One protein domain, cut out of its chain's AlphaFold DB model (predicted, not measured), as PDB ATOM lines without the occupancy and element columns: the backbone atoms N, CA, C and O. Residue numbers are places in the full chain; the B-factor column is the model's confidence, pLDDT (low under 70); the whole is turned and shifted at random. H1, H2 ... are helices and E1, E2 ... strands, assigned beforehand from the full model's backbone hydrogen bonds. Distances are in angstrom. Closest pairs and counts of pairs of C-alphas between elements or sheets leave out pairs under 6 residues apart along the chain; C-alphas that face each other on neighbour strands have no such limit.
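Overview. This is residues 17 to 76 of the 103 residues of the protein "Hypothetical protein" of Craspedostauros australis (UniProt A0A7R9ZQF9). What is its shape? There is little regular structure: helix H1 sits beside the antiparallel hairpin E1 and E2, loop residues 47 to 48 pair with E2, and E3 leads away. What is present? The 60 printed residues include E1, E2, H1 and E3, in that order, a mixed class with 22 residues in named elements. The whole is compact, with a radius of gyration of the C-alphas of 11.3 A and spans of 36 by 28 by 17 A.

Arrangement. Which strands pair? E1, residues 21 to 24, and E2, residues 30 to 34, form a hairpin, with N 23 and O 31 within hydrogen-bond range at 3.0 A. What else? H1, residues 62 to 68, has every O i to N i+4 pair within range; its closest C-alpha to E1 is Pro 62, 5.4 A from that of Glu 23. E3, residues 71 to 76, is apart from both strands.

Along the chain. Where does E1 begin? C-alpha 21 is at (39.601, -44.688, -17.249). Where does E3 end? C-alpha 76 is at (36.338, -30.545, 6.663).

Size, cuts and confidence. Which link is long? E2 to H1 is, with 27 residues. Any cut? The printed part has no cut; residue 40 is under pLDDT 70.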
ATOM      1  N   LYS A  17      35.594 -34.689 -18.930       80.06
ATOM      2  CA  LYS A  17      36.043 -35.768 -18.035       80.06
ATOM      3  C   LYS A  17      37.509 -35.577 -17.632       80.06
ATOM      4  O   LYS A  17      38.241 -34.858 -18.311       80.06
ATOM      5  N   CYS A  18      37.945 -36.213 -16.544       81.62
ATOM      6  CA  CYS A  18      39.346 -36.189 -16.106       81.62
ATOM      7  C   CYS A  18      40.297 -36.880 -17.102       81.62
ATOM      8  O   CYS A  18      41.477 -36.554 -17.134       81.62
ATOM      9  N   GLY A  19      39.773 -37.773 -17.950       87.12
ATOM     10  CA  GLY A  19      40.545 -38.479 -18.975       87.12
ATOM     11  C   GLY A  19      41.228 -39.756 -18.487       87.12
ATOM     12  O   GLY A  19      41.886 -40.406 -19.285       87.12
ATOM     13  N   ILE A  20      41.067 -40.132 -17.217       91.06
ATOM     14  CA  ILE A  20      41.508 -41.424 -16.687       91.06
ATOM     15  C   ILE A  20      40.331 -42.395 -16.740       91.06
ATOM     16  O   ILE A  20      39.227 -42.053 -16.308       91.06
ATOM     17  N   GLU A  21      40.573 -43.595 -17.263       93.19
ATOM     18  CA  GLU A  21      39.601 -44.688 -17.249       93.19
ATOM     19  C   GLU A  21      40.209 -45.952 -16.641       93.19
ATOM     20  O   GLU A  21      41.401 -46.228 -16.803       93.19
ATOM     21  N   VAL A  22      39.377 -46.714 -15.929       95.44
ATOM     22  CA  VAL A  22      39.765 -47.967 -15.271       95.44
ATOM     23  C   VAL A  22      38.824 -49.115 -15.614       95.44
ATOM     24  O   VAL A  22      37.621 -48.921 -15.807       95.44
ATOM     25  N   GLU A  23      39.362 -50.333 -15.606       97.00
ATOM     26  CA  GLU A  23      38.612 -51.577 -15.785       97.00
ATOM     27  C   GLU A  23      38.968 -52.593 -14.693       97.00
ATOM     28  O   GLU A  23      40.110 -52.651 -14.227       97.00
ATOM     29  N   ARG A  24      37.989 -53.416 -14.295       96.44
ATOM     30  CA  ARG A  24      38.209 -54.541 -13.384       96.44
ATOM     31  C   ARG A  24      38.650 -55.773 -14.171       96.44
ATOM     32  O   ARG A  24      37.919 -56.251 -15.034       96.44
ATOM     33  N   ARG A  25      39.822 -56.318 -13.846       95.31
ATOM     34  CA  ARG A  25      40.362 -57.526 -14.486       95.31
ATOM     35  C   ARG A  25      39.942 -58.803 -13.746       95.31
ATOM     36  O   ARG A  25      39.338 -58.768 -12.675       95.31
ATOM     37  N   LYS A  26      40.260 -59.961 -14.344       94.56
ATOM     38  CA  LYS A  26      39.900 -61.307 -13.842       94.56
ATOM     39  C   LYS A  26      40.494 -61.645 -12.471       94.56
ATOM     40  O   LYS A  26      39.967 -62.512 -11.788       94.56
ATOM     41  N   ASP A  27      41.579 -60.979 -12.090       93.38
ATOM     42  CA  ASP A  27      42.206 -61.084 -10.770       93.38
ATOM     43  C   ASP A  27      41.426 -60.334  -9.676       93.38
ATOM     44  O   ASP A  27      41.779 -60.415  -8.504       93.38
ATOM     45  N   GLY A  28      40.363 -59.615 -10.047       92.00
ATOM     46  CA  GLY A  28      39.487 -58.896  -9.135       92.00
ATOM     47  C   GLY A  28      39.883 -57.442  -8.894       92.00
ATOM     48  O   GLY A  28      39.105 -56.741  -8.247       92.00
ATOM     49  N   TYR A  29      41.010 -56.976  -9.440       96.06
ATOM     50  CA  TYR A  29      41.549 -55.633  -9.214       96.06
ATOM     51  C   TYR A  29      41.269 -54.677 -10.373       96.06
ATOM     52  O   TYR A  29      40.946 -55.093 -11.489       96.06
ATOM     53  N   TYR A  30      41.403 -53.382 -10.090       97.00
ATOM     54  CA  TYR A  30      41.174 -52.305 -11.045       97.00
ATOM     55  C   TYR A  30      42.495 -51.797 -11.603       97.00
ATOM     56  O   TYR A  30      43.451 -51.580 -10.857       97.00
ATOM     57  N   TYR A  31      42.528 -51.598 -12.915       97.00
ATOM     58  CA  TYR A  31      43.711 -51.139 -13.629       97.00
ATOM     59  C   TYR A  31      43.367 -49.984 -14.553       97.00
ATOM     60  O   TYR A  31      42.288 -49.971 -15.146       97.00
ATOM     61  N   ILE A  32      44.303 -49.054 -14.704       95.75
ATOM     62  CA  ILE A  32      44.177 -47.939 -15.639       95.75
ATOM     63  C   ILE A  32      44.243 -48.470 -17.068       95.75
ATOM     64  O   ILE A  32      45.160 -49.209 -17.430       95.75
ATOM     65  N   THR A  33      43.266 -48.098 -17.886       95.62
ATOM     66  CA  THR A  33      43.168 -48.481 -19.301       95.62
ATOM     67  C   THR A  33      43.346 -47.296 -20.240       95.62
ATOM     68  O   THR A  33      43.750 -47.489 -21.384       95.62
ATOM     69  N   SER A  34      43.100 -46.079 -19.756       92.81
ATOM     70  CA  SER A  34      43.261 -44.845 -20.520       92.81
ATOM     71  C   SER A  34      43.749 -43.715 -19.624       92.81
ATOM     72  O   SER A  34      43.347 -43.625 -18.462       92.81
ATOM     73  N   VAL A  35      44.606 -42.860 -20.178       91.88
ATOM     74  CA  VAL A  35      45.142 -41.666 -19.525       91.88
ATOM     75  C   VAL A  35      45.073 -40.517 -20.526       91.88
ATOM     76  O   VAL A  35      45.620 -40.606 -21.623       91.88
ATOM     77  N   GLY A  36      44.359 -39.454 -20.165       85.62
ATOM     78  CA  GLY A  36      44.190 -38.273 -21.004       85.62
ATOM     79  C   GLY A  36      45.443 -37.404 -21.057       85.62
ATOM     80  O   GLY A  36      46.289 -37.439 -20.158       85.62
ATOM     81  N   ASP A  37      45.527 -36.571 -22.095       76.38
ATOM     82  CA  ASP A  37      46.641 -35.646 -22.298       76.38
ATOM     83  C   ASP A  37      46.809 -34.709 -21.092       76.38
ATOM     84  O   ASP A  37      45.944 -33.877 -20.798       76.38
ATOM     85  N   GLY A  38      47.936 -34.852 -20.391       72.00
ATOM     86  CA  GLY A  38      48.320 -34.001 -19.262       72.00
ATOM     87  C   GLY A  38      48.516 -34.714 -17.924       72.00
ATOM     88  O   GLY A  38      48.924 -34.053 -16.975       72.00
ATOM     89  N   SER A  39      48.274 -36.025 -17.832       71.62
ATOM     90  CA  SER A  39      48.603 -36.798 -16.624       71.62
ATOM     91  C   SER A  39      49.925 -37.542 -16.837       71.62
ATOM     92  O   SER A  39      49.973 -38.490 -17.613       71.62
ATOM     93  N   SER A  40      51.007 -37.086 -16.197       68.25
ATOM     94  CA  SER A  40      52.349 -37.688 -16.321       68.25
ATOM     95  C   SER A  40      52.654 -38.754 -15.271       68.25
ATOM     96  O   SER A  40      53.548 -39.568 -15.476       68.25
ATOM     97  N   ASP A  41      51.927 -38.746 -14.156       85.44
ATOM     98  CA  ASP A  41      52.290 -39.529 -12.968       85.44
ATOM     99  C   ASP A  41      51.604 -40.899 -12.903       85.44
ATOM    100  O   ASP A  41      51.814 -41.654 -11.957       85.44
ATOM    101  N   VAL A  42      50.772 -41.223 -13.895       89.00
ATOM    102  CA  VAL A  42      50.009 -42.473 -13.945       89.00
ATOM    103  C   VAL A  42      50.014 -43.036 -15.356       89.00
ATOM    104  O   VAL A  42      49.889 -42.295 -16.330       89.00
ATOM    105  N   SER A  43      50.154 -44.353 -15.460       92.38
ATOM    106  CA  SER A  43      50.318 -45.071 -16.720       92.38
ATOM    107  C   SER A  43      49.233 -46.121 -16.931       92.38
ATOM    108  O   SER A  43      48.669 -46.698 -16.001       92.38
ATOM    109  N   VAL A  44      48.957 -46.415 -18.204       94.06
ATOM    110  CA  VAL A  44      48.100 -47.544 -18.578       94.06
ATOM    111  C   VAL A  44      48.729 -48.843 -18.075       94.06
ATOM    112  O   VAL A  44      49.894 -49.128 -18.338       94.06
ATOM    113  N   GLY A  45      47.931 -49.653 -17.385       95.00
ATOM    114  CA  GLY A  45      48.365 -50.886 -16.741       95.00
ATOM    115  C   GLY A  45      48.674 -50.744 -15.253       95.00
ATOM    116  O   GLY A  45      48.809 -51.777 -14.598       95.00
ATOM    117  N   ASP A  46      48.713 -49.527 -14.707       95.19
ATOM    118  CA  ASP A  46      48.883 -49.324 -13.269       95.19
ATOM    119  C   ASP A  46      47.668 -49.832 -12.495       95.19
ATOM    120  O   ASP A  46      46.520 -49.725 -12.938       95.19
ATOM    121  N   ARG A  47      47.936 -50.398 -11.317       96.19
ATOM    122  CA  ARG A  47      46.908 -50.910 -10.416       96.19
ATOM    123  C   ARG A  47      46.395 -49.791  -9.524       96.19
ATOM    124  O   ARG A  47      47.174 -49.120  -8.854       96.19
ATOM    125  N   VAL A  48      45.079 -49.657  -9.452       95.56
ATOM    126  CA  VAL A  48      44.423 -48.666  -8.600       95.56
ATOM    127  C   VAL A  48      44.106 -49.287  -7.246       95.56
ATOM    128  O   VAL A  48      43.425 -50.310  -7.171       95.56
ATOM    129  N   LEU A  49      44.612 -48.667  -6.179       95.62
ATOM    130  CA  LEU A  49      44.399 -49.113  -4.798       95.62
ATOM    131  C   LEU A  49      43.297 -48.316  -4.096       95.62
ATOM    132  O   LEU A  49      42.534 -48.880  -3.313       95.62
ATOM    133  N   GLU A  50      43.213 -47.022  -4.397       94.56
ATOM    134  CA  GLU A  50      42.289 -46.082  -3.773       94.56
ATOM    135  C   GLU A  50      41.969 -44.936  -4.744       94.56
ATOM    136  O   GLU A  50      42.828 -44.521  -5.525       94.56
ATOM    137  N   ILE A  51      40.737 -44.422  -4.706       93.19
ATOM    138  CA  ILE A  51      40.352 -43.170  -5.369       93.19
ATOM    139  C   ILE A  51      39.542 -42.347  -4.371       93.19
ATOM    140  O   ILE A  51      38.470 -42.779  -3.945       93.19
ATOM    141  N   ASN A  52      40.001 -41.131  -4.055       89.00
ATOM    142  CA  ASN A  52      39.267 -40.204  -3.188       89.00
ATOM    143  C   ASN A  52      38.887 -40.820  -1.824       89.00
ATOM    144  O   ASN A  52      37.728 -40.715  -1.407       89.00
ATOM    145  N   GLY A  53      39.834 -41.507  -1.172       89.00
ATOM    146  CA  GLY A  53      39.621 -42.151   0.126       89.00
ATOM    147  C   GLY A  53      38.761 -43.418   0.091       89.00
ATOM    148  O   GLY A  53      38.397 -43.917   1.148       89.00
ATOM    149  N   VAL A  54      38.388 -43.923  -1.091       91.50
ATOM    150  CA  VAL A  54      37.640 -45.183  -1.236       91.50
ATOM    151  C   VAL A  54      38.576 -46.262  -1.741       91.50
ATOM    152  O   VAL A  54      39.213 -46.077  -2.782       91.50
ATOM    153  N   HIS A  55      38.635 -47.389  -1.036       95.19
ATOM    154  CA  HIS A  55      39.492 -48.506  -1.414       95.19
ATOM    155  C   HIS A  55      38.909 -49.312  -2.576       95.19
ATOM    156  O   HIS A  55      37.699 -49.368  -2.790       95.19
ATOM    157  N   HIS A  56      39.780 -49.992  -3.327       93.62
ATOM    158  CA  HIS A  56      39.379 -50.738  -4.524       93.62
ATOM    159  C   HIS A  56      38.335 -51.837  -4.271       93.62
ATOM    160  O   HIS A  56      37.622 -52.243  -5.189       93.62
ATOM    161  N   GLU A  57      38.254 -52.347  -3.044       93.12
ATOM    162  CA  GLU A  57      37.273 -53.353  -2.628       93.12
ATOM    163  C   GLU A  57      35.852 -52.773  -2.583       93.12
ATOM    164  O   GLU A  57      34.883 -53.477  -2.862       93.12
ATOM    165  N   GLU A  58      35.733 -51.470  -2.326       93.12
ATOM    166  CA  GLU A  58      34.472 -50.735  -2.206       93.12
ATOM    167  C   GLU A  58      33.990 -50.151  -3.541       93.12
ATOM    168  O   GLU A  58      32.910 -49.570  -3.621       93.12
ATOM    169  N   PHE A  59      34.770 -50.289  -4.619       93.06
ATOM    170  CA  PHE A  59      34.376 -49.769  -5.929       93.06
ATOM    171  C   PHE A  59      33.152 -50.484  -6.503       93.06
ATOM    172  O   PHE A  59      32.378 -49.856  -7.219       93.06
ATOM    173  N   GLU A  60      32.980 -51.778  -6.208       90.62
ATOM    174  CA  GLU A  60      31.919 -52.687  -6.687       90.62
ATOM    175  C   GLU A  60      31.875 -52.907  -8.217       90.62
ATOM    176  O   GLU A  60      31.813 -54.051  -8.673       90.62
ATOM    177  N   SER A  61      31.942 -51.846  -9.028       93.75
ATOM    178  CA  SER A  61      31.920 -51.875 -10.495       93.75
ATOM    179  C   SER A  61      32.895 -50.854 -11.103       93.75
ATOM    180  O   SER A  61      33.266 -49.874 -10.448       93.75
ATOM    181  N   PRO A  62      33.350 -51.055 -12.356       93.31
ATOM    182  CA  PRO A  62      34.167 -50.062 -13.049       93.31
ATOM    183  C   PRO A  62      33.419 -48.743 -13.258       93.31
ATOM    184  O   PRO A  62      34.051 -47.695 -13.228       93.31
ATOM    185  N   GLU A  63      32.092 -48.733 -13.417       92.94
ATOM    186  CA  GLU A  63      31.352 -47.473 -13.595       92.94
ATOM    187  C   GLU A  63      31.385 -46.614 -12.328       92.94
ATOM    188  O   GLU A  63      31.573 -45.399 -12.412       92.94
ATOM    189  N   LYS A  64      31.252 -47.245 -11.152       92.12
ATOM    190  CA  LYS A  64      31.398 -46.570  -9.858       92.12
ATOM    191  C   LYS A  64      32.817 -46.034  -9.679       92.12
ATOM    192  O   LYS A  64      32.958 -44.846  -9.405       92.12
ATOM    193  N   ALA A  65      33.843 -46.854  -9.929       93.19
ATOM    194  CA  ALA A  65      35.246 -46.428  -9.862       93.19
ATOM    195  C   ALA A  65      35.537 -45.232 -10.788       93.19
ATOM    196  O   ALA A  65      36.068 -44.216 -10.349       93.19
ATOM    197  N   ASN A  66      35.108 -45.301 -12.052       92.94
ATOM    198  CA  ASN A  66      35.270 -44.205 -13.010       92.94
ATOM    199  C   ASN A  66      34.508 -42.935 -12.583       92.94
ATOM    200  O   ASN A  66      34.967 -41.819 -12.818       92.94
ATOM    201  N   GLY A  67      33.362 -43.083 -11.912       91.25
ATOM    202  CA  GLY A  67      32.618 -41.966 -11.330       91.25
ATOM    203  C   GLY A  67      33.345 -41.261 -10.179       91.25
ATOM    204  O   GLY A  67      33.121 -40.066  -9.963       91.25
ATOM    205  N   LEU A  68      34.235 -41.961  -9.466       91.94
ATOM    206  CA  LEU A  68      35.016 -41.376  -8.376       91.94
ATOM    207  C   LEU A  68      36.024 -40.346  -8.884       91.94
ATOM    208  O   LEU A  68      36.187 -39.329  -8.220       91.94
ATOM    209  N   PHE A  69      36.616 -40.518 -10.070       89.75
ATOM    210  CA  PHE A  69      37.517 -39.511 -10.656       89.75
ATOM    211  C   PHE A  69      36.824 -38.187 -11.013       89.75
ATOM    212  O   PHE A  69      37.471 -37.149 -11.147       89.75
ATOM    213  N   GLU A  70      35.498 -38.200 -11.157       89.06
ATOM    214  CA  GLU A  70      34.691 -36.992 -11.361       89.06
ATOM    215  C   GLU A  70      34.190 -36.389 -10.043       89.06
ATOM    216  O   GLU A  70      33.389 -35.453 -10.050       89.06
ATOM    217  N   THR A  71      34.630 -36.918  -8.905       88.25
ATOM    218  CA  THR A  71      34.274 -36.432  -7.572       88.25
ATOM    219  C   THR A  71      35.466 -35.714  -6.953       88.25
ATOM    220  O   THR A  71      36.610 -36.119  -7.128       88.25
ATOM    221  N   ILE A  72      35.200 -34.633  -6.230       86.88
ATOM    222  CA  ILE A  72      36.180 -33.940  -5.394       86.88
ATOM    223  C   ILE A  72      35.805 -34.241  -3.948       86.88
ATOM    224  O   ILE A  72      34.638 -34.092  -3.575       86.88
ATOM    225  N   THR A  73      36.772 -34.696  -3.157       86.62
ATOM    226  CA  THR A  73      36.570 -35.021  -1.741       86.62
ATOM    227  C   THR A  73      37.302 -34.002  -0.882       86.62
ATOM    228  O   THR A  73      38.463 -33.696  -1.143       86.62
ATOM    229  N   PHE A  74      36.600 -33.463   0.107       84.12
ATOM    230  CA  PHE A  74      37.113 -32.514   1.083       84.12
ATOM    231  C   PHE A  74      37.047 -33.154   2.461       84.12
ATOM    232  O   PHE A  74      36.015 -33.718   2.825       84.12
ATOM    233  N   ASP A  75      38.126 -33.029   3.217       85.94
ATOM    234  CA  ASP A  75      38.123 -33.283   4.651       85.94
ATOM    235  C   ASP A  75      37.894 -31.941   5.352       85.94
ATOM    236  O   ASP A  75      38.661 -30.993   5.149       85.94
ATOM    237  N   VAL A  76      36.772 -31.809   6.059       83.56
ATOM    238  CA  VAL A  76      36.338 -30.545   6.663       83.56
ATOM    239  C   VAL A  76      36.248 -30.727   8.166       83.56
ATOM    240  O   VAL A  76      35.408 -31.476   8.651       83.56
TER     241      VAL A  76